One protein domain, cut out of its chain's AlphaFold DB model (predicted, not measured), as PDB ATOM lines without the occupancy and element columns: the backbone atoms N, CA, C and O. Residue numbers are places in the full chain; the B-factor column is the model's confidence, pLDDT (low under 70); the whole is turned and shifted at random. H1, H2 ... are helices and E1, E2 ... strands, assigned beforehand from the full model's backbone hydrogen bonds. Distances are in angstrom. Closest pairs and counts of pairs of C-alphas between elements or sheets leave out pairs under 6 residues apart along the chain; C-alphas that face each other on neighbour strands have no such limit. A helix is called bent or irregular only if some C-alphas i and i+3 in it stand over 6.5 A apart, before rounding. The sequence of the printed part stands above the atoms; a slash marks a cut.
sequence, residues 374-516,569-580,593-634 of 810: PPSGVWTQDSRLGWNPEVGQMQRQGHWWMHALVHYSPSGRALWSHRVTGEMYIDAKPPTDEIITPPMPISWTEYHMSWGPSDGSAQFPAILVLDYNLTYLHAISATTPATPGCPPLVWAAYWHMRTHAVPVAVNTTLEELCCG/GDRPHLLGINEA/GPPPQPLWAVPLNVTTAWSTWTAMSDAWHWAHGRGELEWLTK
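What this domain is: This is residues 374 to 516, 569 to 580 and 593 to 634 of the 810 residues of an uncharacterized protein of Edaphochlamys debaryana (UniProt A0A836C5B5). A strongly twisted sheet of six strands has two helical arms reaching away from it: the helical hairpin of H2 and H3 with H4 near H3, and the long H6 with H7 past its far end. H1 and H5 are small pieces that graze the sheet, and residues 478 to 483 and 625 to 631 stick out. The printed part has 197 residues, with seven named helices and six named strands in the order E1 E2 E3 E4 H1 E5 H2 H3 H4 H5 E6 H6 H7; the sheet, E3 E2 E1 E4 E6 E5, is mixed. The class is mixed, helices and strands, with 96 residues in named elements, under half; the whole is compact, with a radius of gyration of the C-alphas of 18.9 A and spans of 57 by 54 by 31 A.

Where its parts are: Find C-alpha 376 at (2.049, -24.764, 41.043), where E1, residues 376 to 380, begins. E2, residues 401 to 408, runs 21.2 A; then come E3, 414 to 418, and E4, 435 to 439. H1, 442 to 451, is irregular, but only just: C-alphas 448 and 451 are 6.53 A apart. Next are E5, 463 to 465; H2, 470 to 479, 13.9 A; H3, 488 to 499, 15.8 A; H4, 508 to 515; H5, 573 to 576; and E6, 599 to 603. H6, 610 to 624, runs 22.0 A from (-10.464, -28.428, 37.478). H7, residues 627 to 632, is irregular, with C-alphas 628 and 631 7.4 A apart; it ends at C-alpha 632 at (-11.395, -51.853, 49.563).

How they stand to each other: E1, E2 and E3 form a meander, each strand the antiparallel neighbour of the one before; with E4, antiparallel to E1, they make a Greek key. Look for N 378 and O 404 at 2.9 A in E1 and E2, N 418 and O 405 at 2.8 A in E3 and E2, and N 435 and O 379 at 2.8 A in E4 and E1. E6 is staggered: it is antiparallel to E4, with N 436 and O 602 at 2.8 A, and parallel to E5, with N 464 and O 599 at 2.8 A. H1, H3, H5 and H6 only graze the sheet, H6 with residues 610 to 613. H2 and H3, a helical hairpin, touch at Leu 473 and Val 490, whose C-alphas, their closest, are 6.2 A apart. H3 and H5 only just touch, with 3 pairs of C-alphas within 8 A, the closest Thr 499 and Leu 575 at 5.7 A. H4 is close to H3 but not clearly touching, the closest C-alphas being Trp 491 and Cys 514 at 7.1 A. H7 is close to H6 but not clearly touching, about perpendicular at 74 degrees, the closest C-alphas being Ala 623 and Leu 629 at 6.9 A. Each O i to N i+4 pair is within hydrogen-bond range in H2, H3, H4 and H6; H1 has 5 of 6, H7 0 of 2 but 2 of 3 O i to N i+3 pairs, and H5 is too short for an i+4 pair.

The domain as a whole: The C-alphas farthest apart, Gly 516 and Lys 634, are 58.8 A apart. Residues 517 to 568 and 581 to 592 are not printed, with gaps of 14.5 A and 13.4 A between the C-alphas across the cuts. The links E1 to E2, E3 to E4 and H1 to E5 are long. Mean pLDDT of the printed part is 73.3; 63 residues are under 70, among them 386 to 395, 451 to 461, 467 to 485 and 569 to 580.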
ATOM      1  N   PRO A 374       9.018 -24.917  38.104       87.81
ATOM      2  CA  PRO A 374       8.588 -25.349  39.428       87.81
ATOM      3  C   PRO A 374       7.083 -25.663  39.446       87.81
ATOM      4  O   PRO A 374       6.327 -25.129  38.626       87.81
ATOM      5  N   PRO A 375       6.610 -26.515  40.368       90.81
ATOM      6  CA  PRO A 375       5.194 -26.827  40.464       90.81
ATOM      7  C   PRO A 375       4.366 -25.608  40.895       90.81
ATOM      8  O   PRO A 375       4.824 -24.729  41.630       90.81
ATOM      9  N   SER A 376       3.108 -25.593  40.461       91.12
ATOM     10  CA  SER A 376       2.049 -24.764  41.043       91.12
ATOM     11  C   SER A 376       1.520 -25.418  42.316       91.12
ATOM     12  O   SER A 376       1.336 -26.633  42.343       91.12
ATOM     13  N   GLY A 377       1.213 -24.630  43.344       90.69
ATOM     14  CA  GLY A 377       0.542 -25.122  44.547       90.69
ATOM     15  C   GLY A 377      -0.977 -25.062  44.398       90.69
ATOM     16  O   GLY A 377      -1.518 -24.042  43.963       90.69
ATOM     17  N   VAL A 378      -1.666 -26.133  44.789       90.62
ATOM     18  CA  VAL A 378      -3.120 -26.154  45.013       90.62
ATOM     19  C   VAL A 378      -3.373 -26.086  46.514       90.62
ATOM     20  O   VAL A 378      -2.716 -26.798  47.283       90.62
ATOM     21  N   TRP A 379      -4.307 -25.228  46.925       89.69
ATOM     22  CA  TRP A 379      -4.560 -24.891  48.324       89.69
ATOM     23  C   TRP A 379      -6.052 -24.925  48.667       89.69
ATOM     24  O   TRP A 379      -6.879 -24.522  47.859       89.69
ATOM     25  N   THR A 380      -6.384 -25.320  49.894       87.62
ATOM     26  CA  THR A 380      -7.750 -25.357  50.459       87.62
ATOM     27  C   THR A 380      -7.758 -24.718  51.853       87.62
ATOM     28  O   THR A 380      -6.705 -24.594  52.482       87.62
ATOM     29  N   GLN A 381      -8.915 -24.291  52.358       86.31
ATOM     30  CA  GLN A 381      -9.104 -23.896  53.759       86.31
ATOM     31  C   GLN A 381      -9.415 -25.103  54.663       86.31
ATOM     32  O   GLN A 381      -9.434 -24.961  55.889       86.31
ATOM     33  N   ASP A 382      -9.619 -26.294  54.087       82.75
ATOM     34  CA  ASP A 382      -9.836 -27.540  54.819       82.75
ATOM     35  C   ASP A 382      -8.572 -27.968  55.581       82.75
ATOM     36  O   ASP A 382      -7.652 -28.599  55.054       82.75
ATOM     37  N   SER A 383      -8.549 -27.647  56.874       75.75
ATOM     38  CA  SER A 383      -7.445 -27.953  57.784       75.75
ATOM     39  C   SER A 383      -7.196 -29.449  58.002       75.75
ATOM     40  O   SER A 383      -6.164 -29.794  58.572       75.75
ATOM     41  N   ARG A 384      -8.078 -30.350  57.534       74.62
ATOM     42  CA  ARG A 384      -7.828 -31.805  57.536       74.62
ATOM     43  C   ARG A 384      -6.789 -32.216  56.496       74.62
ATOM     44  O   ARG A 384      -6.105 -33.214  56.688       74.62
ATOM     45  N   LEU A 385      -6.714 -31.476  55.387       72.94
ATOM     46  CA  LEU A 385      -5.819 -31.744  54.256       72.94
ATOM     47  C   LEU A 385      -4.508 -30.950  54.367       72.94
ATOM     48  O   LEU A 385      -3.618 -31.094  53.532       72.94
ATOM     49  N   GLY A 386      -4.387 -30.109  55.396       63.03
ATOM     50  CA  GLY A 386      -3.218 -29.290  55.668       63.03
ATOM     51  C   GLY A 386      -2.124 -29.978  56.482       63.03
ATOM     52  O   GLY A 386      -2.373 -30.871  57.290       63.03
ATOM     53  N   TRP A 387      -0.890 -29.521  56.270       56.06
ATOM     54  CA  TRP A 387       0.333 -30.086  56.839       56.06
ATOM     55  C   TRP A 387       1.080 -28.953  57.647       56.06
ATOM     56  O   TRP A 387       1.424 -27.947  57.039       56.06
ATOM     57  N   ASN A 388       1.384 -29.075  58.971       45.97
ATOM     58  CA  ASN A 388       2.364 -28.261  59.792       45.97
ATOM     59  C   ASN A 388       3.246 -29.034  60.868       45.97
ATOM     60  O   ASN A 388       2.656 -29.661  61.755       45.97
ATOM     61  N   PRO A 389       4.617 -29.055  60.868       37.12
ATOM     62  CA  PRO A 389       5.459 -29.931  61.691       37.12
ATOM     63  C   PRO A 389       5.842 -29.324  63.049       37.12
ATOM     64  O   PRO A 389       7.012 -29.081  63.329       37.12
ATOM     65  N   GLU A 390       4.905 -29.266  63.978       38.62
ATOM     66  CA  GLU A 390       5.271 -29.613  65.368       38.62
ATOM     67  C   GLU A 390       4.930 -31.092  65.656       38.62
ATOM     68  O   GLU A 390       5.267 -31.653  66.696       38.62
ATOM     69  N   VAL A 391       4.307 -31.739  64.659       45.28
ATOM     70  CA  VAL A 391       3.713 -33.082  64.668       45.28
ATOM     71  C   VAL A 391       3.931 -33.842  63.338       45.28
ATOM     72  O   VAL A 391       3.229 -34.807  63.051       45.28
ATOM     73  N   GLY A 392       4.923 -33.429  62.529       45.00
ATOM     74  CA  GLY A 392       5.387 -34.143  61.321       45.00
ATOM     75  C   GLY A 392       4.782 -33.712  59.974       45.00
ATOM     76  O   GLY A 392       4.262 -34.569  59.264       45.00
ATOM     77  N   GLN A 393       4.821 -32.408  59.642       49.78
ATOM     78  CA  GLN A 393       4.156 -31.806  58.472       49.78
ATOM     79  C   GLN A 393       4.801 -30.491  57.807       49.78
ATOM     80  O   GLN A 393       6.022 -30.467  57.701       49.78
ATOM     81  N   MET A 394       4.077 -29.425  57.322       61.44
ATOM     82  CA  MET A 394       4.549 -28.203  56.515       61.44
ATOM     83  C   MET A 394       4.326 -26.722  57.056       61.44
ATOM     84  O   MET A 394       4.607 -26.425  58.204       61.44
ATOM     85  N   GLN A 395       3.859 -25.722  56.274       68.75
ATOM     86  CA  GLN A 395       3.392 -24.403  56.785       68.75
ATOM     87  C   GLN A 395       2.146 -23.875  56.037       68.75
ATOM     88  O   GLN A 395       2.093 -23.889  54.804       68.75
ATOM     89  N   ARG A 396       1.163 -23.335  56.779       76.12
ATOM     90  CA  ARG A 396      -0.060 -22.707  56.228       76.12
ATOM     91  C   ARG A 396       0.158 -21.250  55.823       76.12
ATOM     92  O   ARG A 396       0.838 -20.501  56.516       76.12
ATOM     93  N   GLN A 397      -0.534 -20.808  54.778       80.06
ATOM     94  CA  GLN A 397      -0.491 -19.436  54.279       80.06
ATOM     95  C   GLN A 397      -1.775 -18.686  54.654       80.06
ATOM     96  O   GLN A 397      -2.750 -18.612  53.903       80.06
ATOM     97  N   GLY A 398      -1.790 -18.165  55.884       78.88
ATOM     98  CA  GLY A 398      -2.977 -17.575  56.502       78.88
ATOM     99  C   GLY A 398      -4.031 -18.644  56.803       78.88
ATOM    100  O   GLY A 398      -3.891 -19.413  57.756       78.88
ATOM    101  N   HIS A 399      -5.081 -18.701  55.983       79.81
ATOM    102  CA  HIS A 399      -6.114 -19.745  56.046       79.81
ATOM    103  C   HIS A 399      -5.886 -20.887  55.043       79.81
ATOM    104  O   HIS A 399      -6.571 -21.900  55.133       79.81
ATOM    105  N   TRP A 400      -4.934 -20.740  54.119       85.50
ATOM    106  CA  TRP A 400      -4.720 -21.673  53.016       85.50
ATOM    107  C   TRP A 400      -3.685 -22.746  53.349       85.50
ATOM    108  O   TRP A 400      -2.588 -22.452  53.827       85.50
ATOM    109  N   TRP A 401      -4.015 -23.990  53.031       84.12
ATOM    110  CA  TRP A 401      -3.181 -25.169  53.219       84.12
ATOM    111  C   TRP A 401      -2.861 -25.799  51.870       84.12
ATOM    112  O   TRP A 401      -3.782 -26.163  51.140       84.12
ATOM    113  N   MET A 402      -1.575 -25.944  51.534       86.50
ATOM    114  CA  MET A 402      -1.192 -26.662  50.320       86.50
ATOM    115  C   MET A 402      -1.442 -28.150  50.520       86.50
ATOM    116  O   MET A 402      -1.097 -28.695  51.567       86.50
ATOM    117  N   HIS A 403      -2.016 -28.790  49.508       84.88
ATOM    118  CA  HIS A 403      -2.363 -30.210  49.571       84.88
ATOM    119  C   HIS A 403      -2.194 -30.956  48.242       84.88
ATOM    120  O   HIS A 403      -2.244 -32.189  48.218       84.88
ATOM    121  N   ALA A 404      -1.940 -30.235  47.145       88.94
ATOM    122  CA  ALA A 404      -1.512 -30.834  45.891       88.94
ATOM    123  C   ALA A 404      -0.557 -29.925  45.101       88.94
ATOM    124  O   ALA A 404      -0.540 -28.708  45.288       88.94
ATOM    125  N   LEU A 405       0.212 -30.531  44.195       91.31
ATOM    126  CA  LEU A 405       1.128 -29.860  43.269       91.31
ATOM    127  C   LEU A 405       0.677 -30.083  41.825       91.31
ATOM    128  O   LEU A 405       0.354 -31.208  41.457       91.31
ATOM    129  N   VAL A 406       0.679 -29.047  40.986       92.44
ATOM    130  CA  VAL A 406       0.472 -29.188  39.535       92.44
ATOM    131  C   VAL A 406       1.802 -29.021  38.808       92.44
ATOM    132  O   VAL A 406       2.455 -27.984  38.925       92.44
ATOM    133  N   HIS A 407       2.188 -30.053  38.055       92.38
ATOM    134  CA  HIS A 407       3.442 -30.110  37.299       92.38
ATOM    135  C   HIS A 407       3.213 -29.883  35.795       92.38
ATOM    136  O   HIS A 407       2.095 -30.011  35.286       92.38
ATOM    137  N   TYR A 408       4.292 -29.555  35.079       90.31
ATOM    138  CA  TYR A 408       4.256 -28.990  33.727       90.31
ATOM    139  C   TYR A 408       5.156 -29.739  32.733       90.31
ATOM    140  O   TYR A 408       6.204 -30.256  33.109       90.31
ATOM    141  N   SER A 409       4.790 -29.760  31.447       89.81
ATOM    142  CA  SER A 409       5.703 -30.135  30.351       89.81
ATOM    143  C   SER A 409       6.856 -29.127  30.226       89.81
ATOM    144  O   SER A 409       6.695 -27.989  30.664       89.81
ATOM    145  N   PRO A 410       7.952 -29.432  29.504       84.31
ATOM    146  CA  PRO A 410       8.953 -28.426  29.113       84.31
ATOM    147  C   PRO A 410       8.391 -27.208  28.346       84.31
ATOM    148  O   PRO A 410       9.026 -26.157  28.282       84.31
ATOM    149  N   SER A 411       7.182 -27.314  27.776       79.19
ATOM    150  CA  SER A 411       6.447 -26.201  27.154       79.19
ATOM    151  C   SER A 411       5.551 -25.404  28.120       79.19
ATOM    152  O   SER A 411       5.096 -24.317  27.771       79.19
ATOM    153  N   GLY A 412       5.334 -25.862  29.357       79.81
ATOM    154  CA  GLY A 412       4.455 -25.209  30.338       79.81
ATOM    155  C   GLY A 412       2.979 -25.589  30.233       79.81
ATOM    156  O   GLY A 412       2.130 -24.876  30.762       79.81
ATOM    157  N   ARG A 413       2.649 -26.704  29.574       84.94
ATOM    158  CA  ARG A 413       1.314 -27.313  29.632       84.94
ATOM    159  C   ARG A 413       1.196 -28.093  30.942       84.94
ATOM    160  O   ARG A 413       2.046 -28.934  31.215       84.94
ATOM    161  N   ALA A 414       0.158 -27.834  31.737       87.38
ATOM    162  CA  ALA A 414      -0.122 -28.616  32.945       87.38
ATOM    163  C   ALA A 414      -0.382 -30.095  32.598       87.38
ATOM    164  O   ALA A 414      -1.063 -30.374  31.606       87.38
ATOM    165  N   LEU A 415       0.145 -31.019  33.409       91.00
ATOM    166  CA  LEU A 415       0.143 -32.466  33.137       91.00
ATOM    167  C   LEU A 415      -0.719 -33.288  34.107       91.00
ATOM    168  O   LEU A 415      -1.474 -34.170  33.693       91.00
ATOM    169  N   TRP A 416      -0.576 -33.022  35.403       92.25
ATOM    170  CA  TRP A 416      -1.224 -33.765  36.483       92.25
ATOM    171  C   TRP A 416      -1.207 -32.961  37.781       92.25
ATOM    172  O   TRP A 416      -0.369 -32.075  37.964       92.25
ATOM    173  N   SER A 417      -2.116 -33.318  38.688       91.00
ATOM    174  CA  SER A 417      -2.106 -32.910  40.090       91.00
ATOM    175  C   SER A 417      -1.595 -34.068  40.953       91.00
ATOM    176  O   SER A 417      -2.186 -35.144  40.929       91.00
ATOM    177  N   HIS A 418      -0.507 -33.856  41.690       91.12
ATOM    178  CA  HIS A 418       0.072 -34.778  42.673       91.12
ATOM    179  C   HIS A 418      -0.531 -34.459  44.045       91.12
ATOM    180  O   HIS A 418      -0.331 -33.352  44.548       91.12
ATOM    181  N   ARG A 419      -1.334 -35.359  44.623       84.50
ATOM    182  CA  ARG A 419      -2.241 -35.071  45.755       84.50
ATOM    183  C   ARG A 419      -1.581 -35.281  47.129       84.50
ATOM    184  O   ARG A 419      -2.225 -35.819  48.023       84.50
ATOM    185  N   VAL A 420      -0.354 -34.773  47.299       78.75
ATOM    186  CA  VAL A 420       0.566 -34.928  48.456       78.75
ATOM    187  C   VAL A 420      -0.104 -35.079  49.834       78.75
ATOM    188  O   VAL A 420       0.309 -35.927  50.620       78.75
ATOM    189  N   THR A 421      -1.122 -34.268  50.150       76.38
ATOM    190  CA  THR A 421      -1.991 -34.464  51.334       76.38
ATOM    191  C   THR A 421      -3.486 -34.321  51.031       76.38
ATOM    192  O   THR A 421      -4.329 -34.523  51.902       76.38
ATOM    193  N   GLY A 422      -3.847 -34.003  49.785       68.50
ATOM    194  CA  GLY A 422      -5.217 -33.929  49.278       68.50
ATOM    195  C   GLY A 422      -5.761 -35.271  48.784       68.50
ATOM    196  O   GLY A 422      -6.566 -35.278  47.850       68.50
ATOM    197  N   GLU A 423      -5.259 -36.373  49.334       76.94
ATOM    198  CA  GLU A 423      -5.455 -37.747  48.871       76.94
ATOM    199  C   GLU A 423      -6.922 -38.207  48.907       76.94
ATOM    200  O   GLU A 423      -7.660 -37.929  49.856       76.94
ATOM    201  N   MET A 424      -7.347 -38.965  47.890       69.31
ATOM    202  CA  MET A 424      -8.703 -39.508  47.798       69.31
ATOM    203  C   MET A 424      -8.798 -40.904  48.416       69.31
ATOM    204  O   MET A 424      -8.550 -41.932  47.783       69.31
ATOM    205  N   TYR A 425      -9.241 -40.929  49.667       70.50
ATOM    206  CA  TYR A 425      -9.742 -42.125  50.334       70.50
ATOM    207  C   TYR A 425     -11.189 -42.390  49.896       70.50
ATOM    208  O   TYR A 425     -11.950 -41.449  49.674       70.50
ATOM    209  N   ILE A 426     -11.618 -43.656  49.881       65.50
ATOM    210  CA  ILE A 426     -13.042 -44.004  49.713       65.50
ATOM    211  C   ILE A 426     -13.907 -43.279  50.758       65.50
ATOM    212  O   ILE A 426     -14.891 -42.652  50.405       65.50
ATOM    213  N   ASP A 427     -13.493 -43.197  52.020       66.06
ATOM    214  CA  ASP A 427     -14.314 -42.520  53.041       66.06
ATOM    215  C   ASP A 427     -14.207 -40.970  53.002       66.06
ATOM    216  O   ASP A 427     -14.826 -40.288  53.822       66.06
ATOM    217  N   ALA A 428     -13.412 -40.379  52.094       66.81
ATOM    218  CA  ALA A 428     -13.103 -38.945  52.086       66.81
ATOM    219  C   ALA A 428     -13.903 -38.143  51.047       66.81
ATOM    220  O   ALA A 428     -13.882 -38.427  49.854       66.81
ATOM    221  N   LYS A 429     -14.529 -37.051  51.502       68.62
ATOM    222  CA  LYS A 429     -15.094 -36.021  50.620       68.62
ATOM    223  C   LYS A 429     -13.975 -35.127  50.061       68.62
ATOM    224  O   LYS A 429     -13.151 -34.678  50.870       68.62
ATOM    225  N   PRO A 430     -13.962 -34.820  48.749       69.75
ATOM    226  CA  PRO A 430     -13.032 -33.848  48.186       69.75
ATOM    227  C   PRO A 430     -13.371 -32.430  48.691       69.75
ATOM    228  O   PRO A 430     -14.548 -32.140  48.939       69.75
ATOM    229  N   PRO A 431     -12.379 -31.537  48.849       74.81
ATOM    230  CA  PRO A 431     -12.624 -30.140  49.206       74.81
ATOM    231  C   PRO A 431     -13.297 -29.395  48.042       74.81
ATOM    232  O   PRO A 431     -13.187 -29.801  46.886       74.81
ATOM    233  N   THR A 432     -14.017 -28.312  48.339       76.25
ATOM    234  CA  THR A 432     -14.864 -27.583  47.365       76.25
ATOM    235  C   THR A 432     -14.445 -26.128  47.149       76.25
ATOM    236  O   THR A 432     -15.126 -25.382  46.453       76.25
ATOM    237  N   ASP A 433     -13.358 -25.715  47.789       85.81
ATOM    238  CA  ASP A 433     -12.877 -24.340  47.927       85.81
ATOM    239  C   ASP A 433     -11.452 -24.157  47.371       85.81
ATOM    240  O   ASP A 433     -10.792 -23.160  47.662       85.81
ATOM    241  N   GLU A 434     -10.970 -25.135  46.597       89.19
ATOM    242  CA  GLU A 434      -9.593 -25.194  46.107       89.19
ATOM    243  C   GLU A 434      -9.227 -23.955  45.266       89.19
ATOM    244  O   GLU A 434      -9.957 -23.554  44.354       89.19
ATOM    245  N   ILE A 435      -8.051 -23.386  45.533       90.44
ATOM    246  CA  ILE A 435      -7.390 -22.348  44.731       90.44
ATOM    247  C   ILE A 435      -6.063 -22.874  44.179       90.44
ATOM    248  O   ILE A 435      -5.462 -23.787  44.745       90.44
ATOM    249  N   ILE A 436      -5.565 -22.272  43.102       90.56
ATOM    250  CA  ILE A 436      -4.294 -22.636  42.468       90.56
ATOM    251  C   ILE A 436      -3.440 -21.405  42.160       90.56
ATOM    252  O   ILE A 436      -3.946 -20.372  41.713       90.56
ATOM    253  N   THR A 437      -2.138 -21.525  42.413       90.00
ATOM    254  CA  THR A 437      -1.127 -20.486  42.163       90.00
ATOM    255  C   THR A 437      -0.386 -20.703  40.832       90.00
ATOM    256  O   THR A 437      -0.423 -21.802  40.272       90.00
ATOM    257  N   PRO A 438       0.330 -19.692  40.306       86.81
ATOM    258  CA  PRO A 438       1.414 -19.879  39.339       86.81
ATOM    259  C   PRO A 438       2.507 -20.863  39.812       86.81
ATOM    260  O   PRO A 438       2.591 -21.140  41.014       86.81
ATOM    261  N   PRO A 439       3.386 -21.333  38.901       87.69
ATOM    262  CA  PRO A 439       4.672 -21.952  39.233       87.69
ATOM    263  C   PRO A 439       5.393 -21.167  40.336       87.69
ATOM    264  O   PRO A 439       5.656 -19.974  40.178       87.69
ATOM    265  N   MET A 440       5.667 -21.805  41.473       86.62
ATOM    266  CA  MET A 440       6.000 -21.070  42.700       86.62
ATOM    267  C   MET A 440       7.489 -20.668  42.755       86.62
ATOM    268  O   MET A 440       8.344 -21.558  42.736       86.62
ATOM    269  N   PRO A 441       7.840 -19.365  42.860       82.88
ATOM    270  CA  PRO A 441       9.234 -18.912  42.946       82.88
ATOM    271  C   PRO A 441       9.972 -19.485  44.160       82.88
ATOM    272  O   PRO A 441       9.364 -19.724  45.204       82.88
ATOM    273  N   ILE A 442      11.282 -19.697  44.043       79.69
ATOM    274  CA  ILE A 442      12.082 -20.406  45.051       79.69
ATOM    275  C   ILE A 442      12.213 -19.599  46.342       79.69
ATOM    276  O   ILE A 442      12.128 -20.148  47.438       79.69
ATOM    277  N   SER A 443      12.320 -18.276  46.205       76.94
ATOM    278  CA  SER A 443      12.321 -17.321  47.312       76.94
ATOM    279  C   SER A 443      10.976 -17.275  48.033       76.94
ATOM    280  O   SER A 443      10.943 -17.120  49.252       76.94
ATOM    281  N   TRP A 444       9.867 -17.465  47.308       81.94
ATOM    282  CA  TRP A 444       8.547 -17.570  47.919       81.94
ATOM    283  C   TRP A 444       8.395 -18.900  48.662       81.94
ATOM    284  O   TRP A 444       7.988 -18.880  49.818       81.94
ATOM    285  N   THR A 445       8.771 -20.039  48.062       81.56
ATOM    286  CA  THR A 445       8.659 -21.347  48.733       81.56
ATOM    287  C   THR A 445       9.565 -21.442  49.960       81.56
ATOM    288  O   THR A 445       9.086 -21.820  51.023       81.56
ATOM    289  N   GLU A 446      10.832 -21.030  49.880       77.19
ATOM    290  CA  GLU A 446      11.729 -21.063  51.045       77.19
ATOM    291  C   GLU A 446      11.276 -20.088  52.145       77.19
ATOM    292  O   GLU A 446      11.210 -20.474  53.315       77.19
ATOM    293  N   TYR A 447      10.892 -18.848  51.806       77.56
ATOM    294  CA  TYR A 447      10.421 -17.906  52.825       77.56
ATOM    295  C   TYR A 447       9.091 -18.345  53.449       77.56
ATOM    296  O   TYR A 447       8.983 -18.391  54.668       77.56
ATOM    297  N   HIS A 448       8.075 -18.692  52.656       77.81
ATOM    298  CA  HIS A 448       6.736 -18.966  53.184       77.81
ATOM    299  C   HIS A 448       6.531 -20.396  53.691       77.81
ATOM    300  O   HIS A 448       5.709 -20.596  54.581       77.81
ATOM    301  N   MET A 449       7.246 -21.389  53.156       76.75
ATOM    302  CA  MET A 449       7.027 -22.805  53.486       76.75
ATOM    303  C   MET A 449       8.131 -23.406  54.366       76.75
ATOM    304  O   MET A 449       7.995 -24.551  54.794       76.75
ATOM    305  N   SER A 450       9.219 -22.678  54.647       72.62
ATOM    306  CA  SER A 450      10.332 -23.178  55.473       72.62
ATOM    307  C   SER A 450      10.789 -22.197  56.554       72.62
ATOM    308  O   SER A 450      10.759 -22.554  57.730       72.62
ATOM    309  N   TRP A 451      11.172 -20.966  56.201       68.44
ATOM    310  CA  TRP A 451      11.830 -20.028  57.133       68.44
ATOM    311  C   TRP A 451      10.903 -18.974  57.769       68.44
ATOM    312  O   TRP A 451      11.340 -18.210  58.632       68.44
ATOM    313  N   GLY A 452       9.644 -18.903  57.335       65.56
ATOM    314  CA  GLY A 452       8.697 -17.848  57.697       65.56
ATOM    315  C   GLY A 452       7.975 -18.045  59.039       65.56
ATOM    316  O   GLY A 452       8.084 -19.106  59.660       65.56
ATOM    317  N   PRO A 453       7.220 -17.026  59.503       62.25
ATOM    318  CA  PRO A 453       6.492 -17.078  60.772       62.25
ATOM    319  C   PRO A 453       5.308 -18.060  60.729       62.25
ATOM    320  O   PRO A 453       4.270 -17.778  60.126       62.25
ATOM    321  N   SER A 454       5.441 -19.193  61.424       60.56
ATOM    322  CA  SER A 454       4.431 -20.265  61.482       60.56
ATOM    323  C   SER A 454       3.109 -19.860  62.158       60.56
ATOM    324  O   SER A 454       2.071 -20.492  61.941       60.56
ATOM    325  N   ASP A 455       3.115 -18.780  62.944       59.66
ATOM    326  CA  ASP A 455       1.918 -18.190  63.553       59.66
ATOM    327  C   ASP A 455       1.040 -17.422  62.545       59.66
ATOM    328  O   ASP A 455      -0.138 -17.171  62.816       59.66
ATOM    329  N   GLY A 456       1.577 -17.103  61.362       56.50
ATOM    330  CA  GLY A 456       0.925 -16.278  60.349       56.50
ATOM    331  C   GLY A 456       1.101 -14.769  60.564       56.50
ATOM    332  O   GLY A 456       0.409 -13.992  59.913       56.50
ATOM    333  N   SER A 457       2.026 -14.335  61.432       57.22
ATOM    334  CA  SER A 457       2.335 -12.915  61.696       57.22
ATOM    335  C   SER A 457       3.135 -12.212  60.587       57.22
ATOM    336  O   SER A 457       3.579 -11.072  60.762       57.22
ATOM    337  N   ALA A 458       3.318 -12.864  59.433       61.22
ATOM    338  CA  ALA A 458       3.942 -12.274  58.255       61.22
ATOM    339  C   ALA A 458       3.284 -10.923  57.911       61.22
ATOM    340  O   ALA A 458       2.067 -10.817  57.782       61.22
ATOM    341  N   GLN A 459       4.103  -9.879  57.749       53.34
ATOM    342  CA  GLN A 459       3.633  -8.489  57.605       53.34
ATOM    343  C   GLN A 459       2.839  -8.226  56.311       53.34
ATOM    344  O   GLN A 459       2.235  -7.164  56.160       53.34
ATOM    345  N   PHE A 460       2.829  -9.193  55.394       60.00
ATOM    346  CA  PHE A 460       2.124  -9.167  54.119       60.00
ATOM    347  C   PHE A 460       1.413 -10.512  53.908       60.00
ATOM    348  O   PHE A 460       1.938 -11.545  54.335       60.00
ATOM    349  N   PRO A 461       0.242 -10.539  53.243       68.44
ATOM    350  CA  PRO A 461      -0.407 -11.794  52.888       68.44
ATOM    351  C   PRO A 461       0.506 -12.607  51.965       68.44
ATOM    352  O   PRO A 461       1.026 -12.087  50.983       68.44
ATOM    353  N   ALA A 462       0.687 -13.890  52.269       78.94
ATOM    354  CA  ALA A 462       1.503 -14.789  51.457       78.94
ATOM    355  C   ALA A 462       0.857 -15.107  50.097       78.94
ATOM    356  O   ALA A 462       1.547 -15.178  49.078       78.94
ATOM    357  N   ILE A 463      -0.473 -15.269  50.098       86.38
ATOM    358  CA  ILE A 463      -1.308 -15.570  48.932       86.38
ATOM    359  C   ILE A 463      -2.394 -14.494  48.798       86.38
ATOM    360  O   ILE A 463      -3.059 -14.156  49.779       86.38
ATOM    361  N   LEU A 464      -2.599 -13.988  47.581       86.19
ATOM    362  CA  LEU A 464      -3.689 -13.085  47.205       86.19
ATOM    363  C   LEU A 464      -4.610 -13.784  46.198       86.19
ATOM    364  O   LEU A 464      -4.206 -14.051  45.068       86.19
ATOM    365  N   VAL A 465      -5.850 -14.070  46.599       86.81
ATOM    366  CA  VAL A 465      -6.840 -14.724  45.728       86.81
ATOM    367  C   VAL A 465      -7.549 -13.685  44.860       86.81
ATOM    368  O   VAL A 465      -8.045 -12.679  45.366       86.81
ATOM    369  N   LEU A 466      -7.608 -13.945  43.555       83.38
ATOM    370  CA  LEU A 466      -8.280 -13.123  42.556       83.38
ATOM    371  C   LEU A 466      -9.618 -13.773  42.174       83.38
ATOM    372  O   LEU A 466      -9.652 -14.820  41.526       83.38
ATOM    373  N   ASP A 467     -10.727 -13.150  42.582       69.50
ATOM    374  CA  ASP A 467     -12.084 -13.637  42.307       69.50
ATOM    375  C   ASP A 467     -12.523 -13.308  40.867       69.50
ATOM    376  O   ASP A 467     -13.162 -12.292  40.577       69.50
ATOM    377  N   TYR A 468     -12.126 -14.174  39.932       66.38
ATOM    378  CA  TYR A 468     -12.602 -14.146  38.552       66.38
ATOM    379  C   TYR A 468     -13.916 -14.916  38.423       66.38
ATOM    380  O   TYR A 468     -13.923 -16.129  38.212       66.38
ATOM    381  N   ASN A 469     -15.039 -14.198  38.439       62.22
ATOM    382  CA  ASN A 469     -16.348 -14.765  38.125       62.22
ATOM    383  C   ASN A 469     -16.461 -15.110  36.619       62.22
ATOM    384  O   ASN A 469     -17.097 -14.397  35.837       62.22
ATOM    385  N   LEU A 470     -15.822 -16.211  36.195       58.69
ATOM    386  CA  LEU A 470     -15.894 -16.698  34.814       58.69
ATOM    387  C   LEU A 470     -17.325 -17.050  34.404       58.69
ATOM    388  O   LEU A 470     -17.668 -16.851  33.245       58.69
ATOM    389  N   THR A 471     -18.180 -17.501  35.326       52.56
ATOM    390  CA  THR A 471     -19.596 -17.786  35.042       52.56
ATOM    391  C   THR A 471     -20.320 -16.539  34.534       52.56
ATOM    392  O   THR A 471     -21.023 -16.607  33.529       52.56
ATOM    393  N   TYR A 472     -20.092 -15.379  35.157       55.09
ATOM    394  CA  TYR A 472     -20.599 -14.082  34.704       55.09
ATOM    395  C   TYR A 472     -20.002 -13.669  33.348       55.09
ATOM    396  O   TYR A 472     -20.736 -13.244  32.457       55.09
ATOM    397  N   LEU A 473     -18.694 -13.853  33.148       57.66
ATOM    398  CA  LEU A 473     -18.020 -13.510  31.887       57.66
ATOM    399  C   LEU A 473     -18.464 -14.397  30.706       57.66
ATOM    400  O   LEU A 473     -18.695 -13.889  29.609       57.66
ATOM    401  N   HIS A 474     -18.655 -15.698  30.932       57.03
ATOM    402  CA  HIS A 474     -19.211 -16.639  29.957       57.03
ATOM    403  C   HIS A 474     -20.699 -16.366  29.703       57.03
ATOM    404  O   HIS A 474     -21.119 -16.363  28.549       57.03
ATOM    405  N   ALA A 475     -21.489 -16.073  30.743       55.97
ATOM    406  CA  ALA A 475     -22.898 -15.711  30.589       55.97
ATOM    407  C   ALA A 475     -23.069 -14.428  29.762       55.97
ATOM    408  O   ALA A 475     -23.923 -14.391  28.878       55.97
ATOM    409  N   ILE A 476     -22.226 -13.409  29.967       52.34
ATOM    410  CA  ILE A 476     -22.177 -12.228  29.091       52.34
ATOM    411  C   ILE A 476     -21.838 -12.652  27.660       52.34
ATOM    412  O   ILE A 476     -22.601 -12.346  26.748       52.34
ATOM    413  N   SER A 477     -20.755 -13.410  27.460       52.75
ATOM    414  CA  SER A 477     -20.314 -13.828  26.122       52.75
ATOM    415  C   SER A 477     -21.324 -14.713  25.373       52.75
ATOM    416  O   SER A 477     -21.266 -14.773  24.147       52.75
ATOM    417  N   ALA A 478     -22.225 -15.396  26.084       52.06
ATOM    418  CA  ALA A 478     -23.293 -16.221  25.518       52.06
ATOM    419  C   ALA A 478     -24.635 -15.477  25.345       52.06
ATOM    420  O   ALA A 478     -25.489 -15.937  24.591       52.06
ATOM    421  N   THR A 479     -24.839 -14.346  26.034       46.88
ATOM    422  CA  THR A 479     -26.066 -13.525  25.937       46.88
ATOM    423  C   THR A 479     -25.906 -12.297  25.044       46.88
ATOM    424  O   THR A 479     -26.902 -11.785  24.531       46.88
ATOM    425  N   THR A 480     -24.678 -11.843  24.779       47.09
ATOM    426  CA  THR A 480     -24.413 -10.931  23.662       47.09
ATOM    427  C   THR A 480     -24.666 -11.646  22.329       47.09
ATOM    428  O   THR A 480     -24.116 -12.730  22.127       47.09
ATOM    429  N   PRO A 481     -25.442 -11.067  21.390       44.94
ATOM    430  CA  PRO A 481     -25.578 -11.633  20.050       44.94
ATOM    431  C   PRO A 481     -24.209 -11.677  19.360       44.94
ATOM    432  O   PRO A 481     -23.374 -10.805  19.596       44.94
ATOM    433  N   ALA A 482     -23.988 -12.678  18.505       50.53
ATOM    434  CA  ALA A 482     -22.680 -13.014  17.940       50.53
ATOM    435  C   ALA A 482     -22.107 -11.949  16.978       50.53
ATOM    436  O   ALA A 482     -22.083 -12.120  15.758       50.53
ATOM    437  N   THR A 483     -21.597 -10.848  17.529       50.12
ATOM    438  CA  THR A 483     -20.671  -9.946  16.842       50.12
ATOM    439  C   THR A 483     -19.320 -10.648  16.666       50.12
ATOM    440  O   THR A 483     -18.757 -11.092  17.667       50.12
ATOM    441  N   PRO A 484     -18.766 -10.740  15.442       57.59
ATOM    442  CA  PRO A 484     -17.527 -11.469  15.167       57.59
ATOM    443  C   PRO A 484     -16.296 -10.646  15.585       57.59
ATOM    444  O   PRO A 484     -15.592 -10.083  14.751       57.59
ATOM    445  N   GLY A 485     -16.061 -10.535  16.893       67.69
ATOM    446  CA  GLY A 485     -14.955  -9.768  17.455       67.69
ATOM    447  C   GLY A 485     -14.592 -10.201  18.872       67.69
ATOM    448  O   GLY A 485     -15.374 -10.848  19.564       67.69
ATOM    449  N   CYS A 486     -13.383  -9.835  19.291       74.62
ATOM    450  CA  CYS A 486     -12.814 -10.178  20.590       74.62
ATOM    451  C   CYS A 486     -13.720  -9.785  21.780       74.62
ATOM    452  O   CYS A 486     -14.011  -8.594  21.927       74.62
ATOM    453  N   PRO A 487     -14.109 -10.717  22.673       77.75
ATOM    454  CA  PRO A 487     -14.786 -10.394  23.929       77.75
ATOM    455  C   PRO A 487     -13.762  -9.850  24.950       77.75
ATOM    456  O   PRO A 487     -13.009 -10.630  25.539       77.75
ATOM    457  N   PRO A 488     -13.696  -8.527  25.209       72.38
ATOM    458  CA  PRO A 488     -12.503  -7.910  25.796       72.38
ATOM    459  C   PRO A 488     -12.268  -8.287  27.263       72.38
ATOM    460  O   PRO A 488     -11.122  -8.350  27.694       72.38
ATOM    461  N   LEU A 489     -13.327  -8.569  28.031       73.12
ATOM    462  CA  LEU A 489     -13.210  -8.987  29.435       73.12
ATOM    463  C   LEU A 489     -12.763 -10.452  29.566       73.12
ATOM    464  O   LEU A 489     -11.926 -10.762  30.410       73.12
ATOM    465  N   VAL A 490     -13.277 -11.335  28.702       75.81
ATOM    466  CA  VAL A 490     -12.846 -12.742  28.623       75.81
ATOM    467  C   VAL A 490     -11.390 -12.804  28.161       75.81
ATOM    468  O   VAL A 490     -10.590 -13.501  28.774       75.81
ATOM    469  N   TRP A 491     -11.025 -12.011  27.148       79.38
ATOM    470  CA  TRP A 491      -9.643 -11.872  26.693       79.38
ATOM    471  C   TRP A 491      -8.716 -11.341  27.784       79.38
ATOM    472  O   TRP A 491      -7.664 -11.925  28.010       79.38
ATOM    473  N   ALA A 492      -9.108 -10.281  28.498       76.50
ATOM    474  CA  ALA A 492      -8.300  -9.729  29.580       76.50
ATOM    475  C   ALA A 492      -8.054 -10.758  30.697       76.50
ATOM    476  O   ALA A 492      -6.914 -10.902  31.130       76.50
ATOM    477  N   ALA A 493      -9.079 -11.504  31.127       76.38
ATOM    478  CA  ALA A 493      -8.927 -12.557  32.133       76.38
ATOM    479  C   ALA A 493      -8.053 -13.721  31.627       76.38
ATOM    480  O   ALA A 493      -7.101 -14.117  32.297       76.38
ATOM    481  N   TYR A 494      -8.331 -14.227  30.421       77.12
ATOM    482  CA  TYR A 494      -7.565 -15.293  29.772       77.12
ATOM    483  C   TYR A 494      -6.083 -14.930  29.614       77.12
ATOM    484  O   TYR A 494      -5.203 -15.666  30.063       77.12
ATOM    485  N   TRP A 495      -5.809 -13.769  29.018       76.31
ATOM    486  CA  TRP A 495      -4.459 -13.285  28.765       76.31
ATOM    487  C   TRP A 495      -3.713 -13.024  30.073       76.31
ATOM    488  O   TRP A 495      -2.562 -13.421  30.199       76.31
ATOM    489  N   HIS A 496      -4.377 -12.450  31.081       77.44
ATOM    490  CA  HIS A 496      -3.781 -12.229  32.399       77.44
ATOM    491  C   HIS A 496      -3.418 -13.543  33.108       77.44
ATOM    492  O   HIS A 496      -2.340 -13.632  33.692       77.44
ATOM    493  N   MET A 497      -4.262 -14.579  33.028       78.88
ATOM    494  CA  MET A 497      -3.920 -15.912  33.543       78.88
ATOM    495  C   MET A 497      -2.727 -16.515  32.783       78.88
ATOM    496  O   MET A 497      -1.771 -16.965  33.416       78.88
ATOM    497  N   ARG A 498      -2.720 -16.436  31.442       76.81
ATOM    498  CA  ARG A 498      -1.609 -16.906  30.591       76.81
ATOM    499  C   ARG A 498      -0.293 -16.185  30.917       76.81
ATOM    500  O   ARG A 498       0.712 -16.854  31.120       76.81
ATOM    501  N   THR A 499      -0.268 -14.853  31.032       71.88
ATOM    502  CA  THR A 499       0.976 -14.098  31.300       71.88
ATOM    503  C   THR A 499       1.551 -14.323  32.696       71.88
ATOM    504  O   THR A 499       2.748 -14.136  32.882       71.88
ATOM    505  N   HIS A 500       0.729 -14.734  33.666       73.06
ATOM    506  CA  HIS A 500       1.181 -15.114  35.010       73.06
ATOM    507  C   HIS A 500       1.326 -16.637  35.170       73.06
ATOM    508  O   HIS A 500       1.387 -17.125  36.291       73.06
ATOM    509  N   ALA A 501       1.381 -17.393  34.066       76.31
ATOM    510  CA  ALA A 501       1.564 -18.847  34.044       76.31
ATOM    511  C   ALA A 501       0.546 -19.662  34.874       76.31
ATOM    512  O   ALA A 501       0.829 -20.791  35.271       76.31
ATOM    513  N   VAL A 502      -0.657 -19.126  35.102       81.50
ATOM    514  CA  VAL A 502      -1.773 -19.875  35.700       81.50
ATOM    515  C   VAL A 502      -2.221 -20.961  34.701       81.50
ATOM    516  O   VAL A 502      -2.370 -20.652  33.514       81.50
ATOM    517  N   PRO A 503      -2.440 -22.222  35.127       76.75
ATOM    518  CA  PRO A 503      -2.668 -23.341  34.210       76.75
ATOM    519  C   PRO A 503      -4.055 -23.295  33.550       76.75
ATOM    520  O   PRO A 503      -5.028 -23.875  34.028       76.75
ATOM    521  N   VAL A 504      -4.148 -22.623  32.404       76.38
ATOM    522  CA  VAL A 504      -5.357 -22.552  31.569       76.38
ATOM    523  C   VAL A 504      -5.119 -23.182  30.194       76.38
ATOM    524  O   VAL A 504      -3.994 -23.207  29.692       76.38
ATOM    525  N   ALA A 505      -6.176 -23.720  29.581       73.31
ATOM    526  CA  ALA A 505      -6.104 -24.309  28.244       73.31
ATOM    527  C   ALA A 505      -5.790 -23.229  27.207       73.31
ATOM    528  O   ALA A 505      -6.340 -22.134  27.293       73.31
ATOM    529  N   VAL A 506      -4.983 -23.550  26.193       75.31
ATOM    530  CA  VAL A 506      -4.837 -22.675  25.022       75.31
ATOM    531  C   VAL A 506      -6.180 -22.616  24.295       75.31
ATOM    532  O   VAL A 506      -6.705 -23.643  23.866       75.31
ATOM    533  N   ASN A 507      -6.745 -21.418  24.169       75.00
ATOM    534  CA  ASN A 507      -7.992 -21.177  23.457       75.00
ATOM    535  C   ASN A 507      -7.674 -20.505  22.118       75.00
ATOM    536  O   ASN A 507      -7.746 -19.280  22.000       75.00
ATOM    537  N   THR A 508      -7.301 -21.314  21.121       75.19
ATOM    538  CA  THR A 508      -6.888 -20.827  19.794       75.19
ATOM    539  C   THR A 508      -7.968 -19.971  19.143       75.19
ATOM    540  O   THR A 508      -7.657 -18.911  18.624       75.19
ATOM    541  N   THR A 509      -9.247 -20.342  19.262       74.12
ATOM    542  CA  THR A 509     -10.375 -19.547  18.748       74.12
ATOM    543  C   THR A 509     -10.423 -18.147  19.365       74.12
ATOM    544  O   THR A 509     -10.657 -17.165  18.663       74.12
ATOM    545  N   LEU A 510     -10.193 -18.023  20.678       75.69
ATOM    546  CA  LEU A 510     -10.148 -16.727  21.358       75.69
ATOM    547  C   LEU A 510      -8.888 -15.932  20.977       75.69
ATOM    548  O   LEU A 510      -8.984 -14.733  20.734       75.69
ATOM    549  N   GLU A 511      -7.729 -16.586  20.881       77.56
ATOM    550  CA  GLU A 511      -6.474 -15.963  20.435       77.56
ATOM    551  C   GLU A 511      -6.562 -15.490  18.972       77.56
ATOM    552  O   GLU A 511      -6.143 -14.379  18.660       77.56
ATOM    553  N   GLU A 512      -7.196 -16.247  18.077       74.19
ATOM    554  CA  GLU A 512      -7.477 -15.849  16.693       74.19
ATOM    555  C   GLU A 512      -8.455 -14.665  16.627       74.19
ATOM    556  O   GLU A 512      -8.171 -13.674  15.951       74.19
ATOM    557  N   LEU A 513      -9.562 -14.699  17.380       76.06
ATOM    558  CA  LEU A 513     -10.542 -13.601  17.440       76.06
ATOM    559  C   LEU A 513      -9.978 -12.308  18.057       76.06
ATOM    560  O   LEU A 513     -10.424 -11.215  17.703       76.06
ATOM    561  N   CYS A 514      -9.021 -12.418  18.982       75.75
ATOM    562  CA  CYS A 514      -8.440 -11.279  19.697       75.75
ATOM    563  C   CYS A 514      -7.114 -10.771  19.126       75.75
ATOM    564  O   CYS A 514      -6.793  -9.598  19.317       75.75
ATOM    565  N   CYS A 515      -6.377 -11.598  18.384       72.19
ATOM    566  CA  CYS A 515      -5.086 -11.233  17.803       72.19
ATOM    567  C   CYS A 515      -5.089 -11.189  16.267       72.19
ATOM    568  O   CYS A 515      -4.267 -10.485  15.695       72.19
ATOM    569  N   GLY A 516      -6.010 -11.878  15.586       57.19
ATOM    570  CA  GLY A 516      -6.164 -11.825  14.123       57.19
ATOM    571  C   GLY A 516      -6.954 -10.614  13.605       57.19
ATOM    572  O   GLY A 516      -7.086 -10.431  12.395       57.19
ATOM    573  N   GLY A 569       4.094 -16.321  24.371       52.22
ATOM    574  CA  GLY A 569       2.715 -16.827  24.387       52.22
ATOM    575  C   GLY A 569       2.654 -18.356  24.352       52.22
ATOM    576  O   GLY A 569       1.835 -18.966  25.038       52.22
ATOM    577  N   ASP A 570       3.563 -18.988  23.610       55.88
ATOM    578  CA  ASP A 570       3.646 -20.452  23.512       55.88
ATOM    579  C   ASP A 570       4.177 -21.092  24.806       55.88
ATOM    580  O   ASP A 570       3.796 -22.209  25.156       55.88
ATOM    581  N   ARG A 571       5.040 -20.373  25.538       63.12
ATOM    582  CA  ARG A 571       5.670 -20.808  26.794       63.12
ATOM    583  C   ARG A 571       5.345 -19.825  27.932       63.12
ATOM    584  O   ARG A 571       6.244 -19.133  28.410       63.12
ATOM    585  N   PRO A 572       4.087 -19.773  28.416       60.31
ATOM    586  CA  PRO A 572       3.639 -18.800  29.426       60.31
ATOM    587  C   PRO A 572       4.445 -18.854  30.733       60.31
ATOM    588  O   PRO A 572       4.620 -17.843  31.408       60.31
ATOM    589  N   HIS A 573       5.000 -20.021  31.067       61.25
ATOM    590  CA  HIS A 573       5.903 -20.205  32.202       61.25
ATOM    591  C   HIS A 573       7.154 -19.306  32.139       61.25
ATOM    592  O   HIS A 573       7.607 -18.848  33.182       61.25
ATOM    593  N   LEU A 574       7.669 -18.977  30.945       61.22
ATOM    594  CA  LEU A 574       8.803 -18.056  30.767       61.22
ATOM    595  C   LEU A 574       8.433 -16.580  31.004       61.22
ATOM    596  O   LEU A 574       9.322 -15.738  31.084       61.22
ATOM    597  N   LEU A 575       7.138 -16.256  31.106       55.38
ATOM    598  CA  LEU A 575       6.656 -14.948  31.562       55.38
ATOM    599  C   LEU A 575       6.385 -14.938  33.074       55.38
ATOM    600  O   LEU A 575       6.690 -13.953  33.741       55.38
ATOM    601  N   GLY A 576       5.822 -16.029  33.606       53.41
ATOM    602  CA  GLY A 576       5.477 -16.153  35.025       53.41
ATOM    603  C   GLY A 576       6.683 -16.352  35.953       53.41
ATOM    604  O   GLY A 576       6.706 -15.785  37.045       53.41
ATOM    605  N   ILE A 577       7.702 -17.108  35.524       58.88
ATOM    606  CA  ILE A 577       8.949 -17.312  36.281       58.88
ATOM    607  C   ILE A 577       9.828 -16.065  36.120       58.88
ATOM    608  O   ILE A 577      10.745 -15.999  35.304       58.88
ATOM    609  N   ASN A 578       9.508 -15.032  36.893       58.72
ATOM    610  CA  ASN A 578      10.251 -13.784  36.909       58.72
ATOM    611  C   ASN A 578      11.564 -13.957  37.689       58.72
ATOM    612  O   ASN A 578      11.550 -13.969  38.920       58.72
ATOM    613  N   GLU A 579      12.697 -14.020  36.983       57.81
ATOM    614  CA  GLU A 579      14.042 -14.159  37.570       57.81
ATOM    615  C   GLU A 579      14.327 -13.145  38.694       57.81
ATOM    616  O   GLU A 579      15.050 -13.463  39.636       57.81
ATOM    617  N   ALA A 580      13.714 -11.954  38.673       54.94
ATOM    618  CA  ALA A 580      13.874 -10.971  39.746       54.94
ATOM    619  C   ALA A 580      13.399 -11.488  41.123       54.94
ATOM    620  O   ALA A 580      13.948 -11.075  42.144       54.94
ATOM    621  N   GLY A 593      14.942 -13.055  52.828       60.09
ATOM    622  CA  GLY A 593      14.049 -11.931  53.106       60.09
ATOM    623  C   GLY A 593      12.608 -12.251  52.686       60.09
ATOM    624  O   GLY A 593      12.413 -13.131  51.846       60.09
ATOM    625  N   PRO A 594      11.600 -11.538  53.222       65.44
ATOM    626  CA  PRO A 594      10.235 -11.654  52.720       65.44
ATOM    627  C   PRO A 594      10.182 -11.293  51.225       65.44
ATOM    628  O   PRO A 594      10.807 -10.301  50.827       65.44
ATOM    629  N   PRO A 595       9.435 -12.042  50.392       70.69
ATOM    630  CA  PRO A 595       9.224 -11.666  49.000       70.69
ATOM    631  C   PRO A 595       8.497 -10.311  48.917       70.69
ATOM    632  O   PRO A 595       7.734  -9.947  49.813       70.69
ATOM    633  N   PRO A 596       8.710  -9.535  47.839       65.31
ATOM    634  CA  PRO A 596       8.260  -8.144  47.756       65.31
ATOM    635  C   PRO A 596       6.740  -7.995  47.582       65.31
ATOM    636  O   PRO A 596       6.220  -6.883  47.668       65.31
ATOM    637  N   GLN A 597       6.045  -9.083  47.236       70.81
ATOM    638  CA  GLN A 597       4.637  -9.121  46.851       70.81
ATOM    639  C   GLN A 597       4.022 -10.487  47.226       70.81
ATOM    640  O   GLN A 597       4.757 -11.475  47.304       70.81
ATOM    641  N   PRO A 598       2.690 -10.571  47.424       78.00
ATOM    642  CA  PRO A 598       1.982 -11.847  47.544       78.00
ATOM    643  C   PRO A 598       2.109 -12.683  46.266       78.00
ATOM    644  O   PRO A 598       2.092 -12.137  45.161       78.00
ATOM    645  N   LEU A 599       2.107 -14.009  46.405       82.56
ATOM    646  CA  LEU A 599       1.830 -14.911  45.290       82.56
ATOM    647  C   LEU A 599       0.333 -14.838  44.953       82.56
ATOM    648  O   LEU A 599      -0.512 -14.848  45.846       82.56
ATOM    649  N   TRP A 600      -0.023 -14.726  43.675       85.12
ATOM    650  CA  TRP A 600      -1.432 -14.668  43.273       85.12
ATOM    651  C   TRP A 600      -2.026 -16.071  43.140       85.12
ATOM    652  O   TRP A 600      -1.313 -17.024  42.837       85.12
ATOM    653  N   ALA A 601      -3.334 -16.200  43.341       88.50
ATOM    654  CA  ALA A 601      -4.069 -17.439  43.119       88.50
ATOM    655  C   ALA A 601      -5.447 -17.172  42.502       88.50
ATOM    656  O   ALA A 601      -6.007 -16.088  42.660       88.50
ATOM    657  N   VAL A 602      -6.013 -18.180  41.844       88.44
ATOM    658  CA  VAL A 602      -7.397 -18.180  41.335       88.44
ATOM    659  C   VAL A 602      -8.135 -19.429  41.830       88.44
ATOM    660  O   VAL A 602      -7.469 -20.410  42.163       88.44
ATOM    661  N   PRO A 603      -9.480 -19.450  41.871       88.69
ATOM    662  CA  PRO A 603     -10.240 -20.679  42.106       88.69
ATOM    663  C   PRO A 603      -9.829 -21.804  41.143       88.69
ATOM    664  O   PRO A 603      -9.660 -21.570  39.947       88.69
ATOM    665  N   LEU A 604      -9.692 -23.045  41.618       84.50
ATOM    666  CA  LEU A 604      -9.276 -24.164  40.763       84.50
ATOM    667  C   LEU A 604     -10.266 -24.379  39.606       84.50
ATOM    668  O   LEU A 604      -9.852 -24.692  38.490       84.50
ATOM    669  N   ASN A 605     -11.559 -24.137  39.848       82.44
ATOM    670  CA  ASN A 605     -12.638 -24.330  38.877       82.44
ATOM    671  C   ASN A 605     -12.589 -23.418  37.633       82.44
ATOM    672  O   ASN A 605     -13.307 -23.691  36.673       82.44
ATOM    673  N   VAL A 606     -11.718 -22.399  37.600       75.12
ATOM    674  CA  VAL A 606     -11.467 -21.574  36.400       75.12
ATOM    675  C   VAL A 606     -10.266 -22.049  35.561       75.12
ATOM    676  O   VAL A 606      -9.882 -21.384  34.600       75.12
ATOM    677  N   THR A 607      -9.665 -23.197  35.901       79.94
ATOM    678  CA  THR A 607      -8.394 -23.692  35.332       79.94
ATOM    679  C   THR A 607      -8.515 -25.088  34.706       79.94
ATOM    680  O   THR A 607      -9.477 -25.812  34.962       79.94
ATOM    681  N   THR A 608      -7.531 -25.529  33.909       74.94
ATOM    682  CA  THR A 608      -7.535 -26.914  33.378       74.94
ATOM    683  C   THR A 608      -7.369 -27.966  34.464       74.94
ATOM    684  O   THR A 608      -7.856 -29.086  34.303       74.94
ATOM    685  N   ALA A 609      -6.760 -27.605  35.593       77.88
ATOM    686  CA  ALA A 609      -6.661 -28.459  36.768       77.88
ATOM    687  C   ALA A 609      -8.022 -28.694  37.466       77.88
ATOM    688  O   ALA A 609      -8.119 -29.576  38.309       77.88
ATOM    689  N   TRP A 610      -9.112 -28.022  37.066       80.25
ATOM    690  CA  TRP A 610     -10.464 -28.428  37.478       80.25
ATOM    691  C   TRP A 610     -10.871 -29.808  36.950       80.25
ATOM    692  O   TRP A 610     -11.581 -30.555  37.622       80.25
ATOM    693  N   SER A 611     -10.394 -30.173  35.753       74.94
ATOM    694  CA  SER A 611     -10.715 -31.465  35.127       74.94
ATOM    695  C   SER A 611     -10.265 -32.657  35.986       74.94
ATOM    696  O   SER A 611     -10.933 -33.692  36.016       74.94
ATOM    697  N   THR A 612      -9.189 -32.466  36.750       76.44
ATOM    698  CA  THR A 612      -8.678 -33.356  37.795       76.44
ATOM    699  C   THR A 612      -9.715 -33.589  38.900       76.44
ATOM    700  O   THR A 612     -10.036 -34.736  39.204       76.44
ATOM    701  N   TRP A 613     -10.293 -32.519  39.458       74.75
ATOM    702  CA  TRP A 613     -11.272 -32.598  40.551       74.75
ATOM    703  C   TRP A 613     -12.550 -33.325  40.133       74.75
ATOM    704  O   TRP A 613     -13.038 -34.201  40.850       74.75
ATOM    705  N   THR A 614     -13.069 -33.032  38.934       76.00
ATOM    706  CA  THR A 614     -14.251 -33.738  38.416       76.00
ATOM    707  C   THR A 614     -13.993 -35.236  38.271       76.00
ATOM    708  O   THR A 614     -14.844 -36.040  38.638       76.00
ATOM    709  N   ALA A 615     -12.786 -35.629  37.844       74.62
ATOM    710  CA  ALA A 615     -12.408 -37.036  37.739       74.62
ATOM    711  C   ALA A 615     -12.320 -37.730  39.107       74.62
ATOM    712  O   ALA A 615     -12.727 -38.884  39.233       74.62
ATOM    713  N   MET A 616     -11.829 -37.024  40.132       75.19
ATOM    714  CA  MET A 616     -11.792 -37.503  41.518       75.19
ATOM    715  C   MET A 616     -13.199 -37.759  42.062       75.19
ATOM    716  O   MET A 616     -13.448 -38.833  42.604       75.19
ATOM    717  N   SER A 617     -14.129 -36.819  41.868       77.00
ATOM    718  CA  SER A 617     -15.524 -36.974  42.300       77.00
ATOM    719  C   SER A 617     -16.238 -38.113  41.552       77.00
ATOM    720  O   SER A 617     -16.832 -38.998  42.171       77.00
ATOM    721  N   ASP A 618     -16.097 -38.179  40.222       79.06
ATOM    722  CA  ASP A 618     -16.700 -39.230  39.388       79.06
ATOM    723  C   ASP A 618     -16.144 -40.631  39.692       79.06
ATOM    724  O   ASP A 618     -16.863 -41.629  39.579       79.06
ATOM    725  N   ALA A 619     -14.859 -40.734  40.045       76.50
ATOM    726  CA  ALA A 619     -14.230 -41.979  40.475       76.50
ATOM    727  C   ALA A 619     -14.682 -42.396  41.874       76.50
ATOM    728  O   ALA A 619     -15.003 -43.567  42.081       76.50
ATOM    729  N   TRP A 620     -14.766 -41.440  42.800       75.56
ATOM    730  CA  TRP A 620     -15.271 -41.650  44.153       75.56
ATOM    731  C   TRP A 620     -16.704 -42.196  44.129       75.56
ATOM    732  O   TRP A 620     -16.966 -43.264  44.684       75.56
ATOM    733  N   HIS A 621     -17.613 -41.533  43.406       79.12
ATOM    734  CA  HIS A 621     -19.003 -41.975  43.266       79.12
ATOM    735  C   HIS A 621     -19.124 -43.354  42.601       79.12
ATOM    736  O   HIS A 621     -19.898 -44.192  43.063       79.12
ATOM    737  N   TRP A 622     -18.346 -43.619  41.546       83.06
ATOM    738  CA  TRP A 622     -18.355 -44.917  40.864       83.06
ATOM    739  C   TRP A 622     -17.828 -46.054  41.753       83.06
ATOM    740  O   TRP A 622     -18.407 -47.137  41.740       83.06
ATOM    741  N   ALA A 623     -16.787 -45.818  42.560       77.06
ATOM    742  CA  ALA A 623     -16.202 -46.848  43.418       77.06
ATOM    743  C   ALA A 623     -17.166 -47.317  44.523       77.06
ATOM    744  O   ALA A 623     -17.213 -48.506  44.827       77.06
ATOM    745  N   HIS A 624     -17.986 -46.413  45.075       73.75
ATOM    746  CA  HIS A 624     -18.998 -46.755  46.086       73.75
ATOM    747  C   HIS A 624     -20.144 -47.622  45.549       73.75
ATOM    748  O   HIS A 624     -20.771 -48.344  46.319       73.75
ATOM    749  N   GLY A 625     -20.426 -47.558  44.245       76.75
ATOM    750  CA  GLY A 625     -21.493 -48.335  43.608       76.75
ATOM    751  C   GLY A 625     -21.106 -49.766  43.212       76.75
ATOM    752  O   GLY A 625     -21.937 -50.471  42.645       76.75
ATOM    753  N   ARG A 626     -19.858 -50.194  43.453       78.62
ATOM    754  CA  ARG A 626     -19.302 -51.480  42.996       78.62
ATOM    755  C   ARG A 626     -19.146 -52.466  44.155       78.62
ATOM    756  O   ARG A 626     -18.222 -52.342  44.957       78.62
ATOM    757  N   GLY A 627     -19.999 -53.490  44.212       75.81
ATOM    758  CA  GLY A 627     -19.867 -54.582  45.188       75.81
ATOM    759  C   GLY A 627     -18.573 -55.389  45.010       75.81
ATOM    760  O   GLY A 627     -18.001 -55.884  45.974       75.81
ATOM    761  N   GLU A 628     -18.043 -55.438  43.787       78.69
ATOM    762  CA  GLU A 628     -16.755 -56.047  43.442       78.69
ATOM    763  C   GLU A 628     -15.570 -55.366  44.159       78.69
ATOM    764  O   GLU A 628     -14.518 -55.976  44.351       78.69
ATOM    765  N   LEU A 629     -15.748 -54.110  44.592       79.69
ATOM    766  CA  LEU A 629     -14.761 -53.317  45.321       79.69
ATOM    767  C   LEU A 629     -14.961 -53.334  46.850       79.69
ATOM    768  O   LEU A 629     -14.242 -52.625  47.555       79.69
ATOM    769  N   GLU A 630     -15.834 -54.190  47.402       78.75
ATOM    770  CA  GLU A 630     -15.980 -54.386  48.862       78.75
ATOM    771  C   GLU A 630     -14.630 -54.713  49.541       78.75
ATOM    772  O   GLU A 630     -14.362 -54.299  50.668       78.75
ATOM    773  N   TRP A 631     -13.703 -55.372  48.835       79.31
ATOM    774  CA  TRP A 631     -12.331 -55.599  49.308       79.31
ATOM    775  C   TRP A 631     -11.615 -54.308  49.762       79.31
ATOM    776  O   TRP A 631     -10.785 -54.342  50.676       79.31
ATOM    777  N   LEU A 632     -11.942 -53.153  49.172       77.50
ATOM    778  CA  LEU A 632     -11.395 -51.853  49.563       77.50
ATOM    779  C   LEU A 632     -12.058 -51.254  50.813       77.50
ATOM    780  O   LEU A 632     -11.450 -50.388  51.437       77.50
ATOM    781  N   THR A 633     -13.249 -51.688  51.235       77.44
ATOM    782  CA  THR A 633     -13.881 -51.193  52.479       77.44
ATOM    783  C   THR A 633     -13.372 -51.939  53.720       77.44
ATOM    784  O   THR A 633     -13.310 -51.362  54.808       77.44
ATOM    785  N   LYS A 634     -12.928 -53.194  53.560       78.44
ATOM    786  CA  LYS A 634     -12.400 -54.046  54.641       78.44
ATOM    787  C   LYS A 634     -11.155 -53.463  55.329       78.44
ATOM    788  O   LYS A 634     -10.249 -52.920  54.691       78.44
TER     789      LYS A 634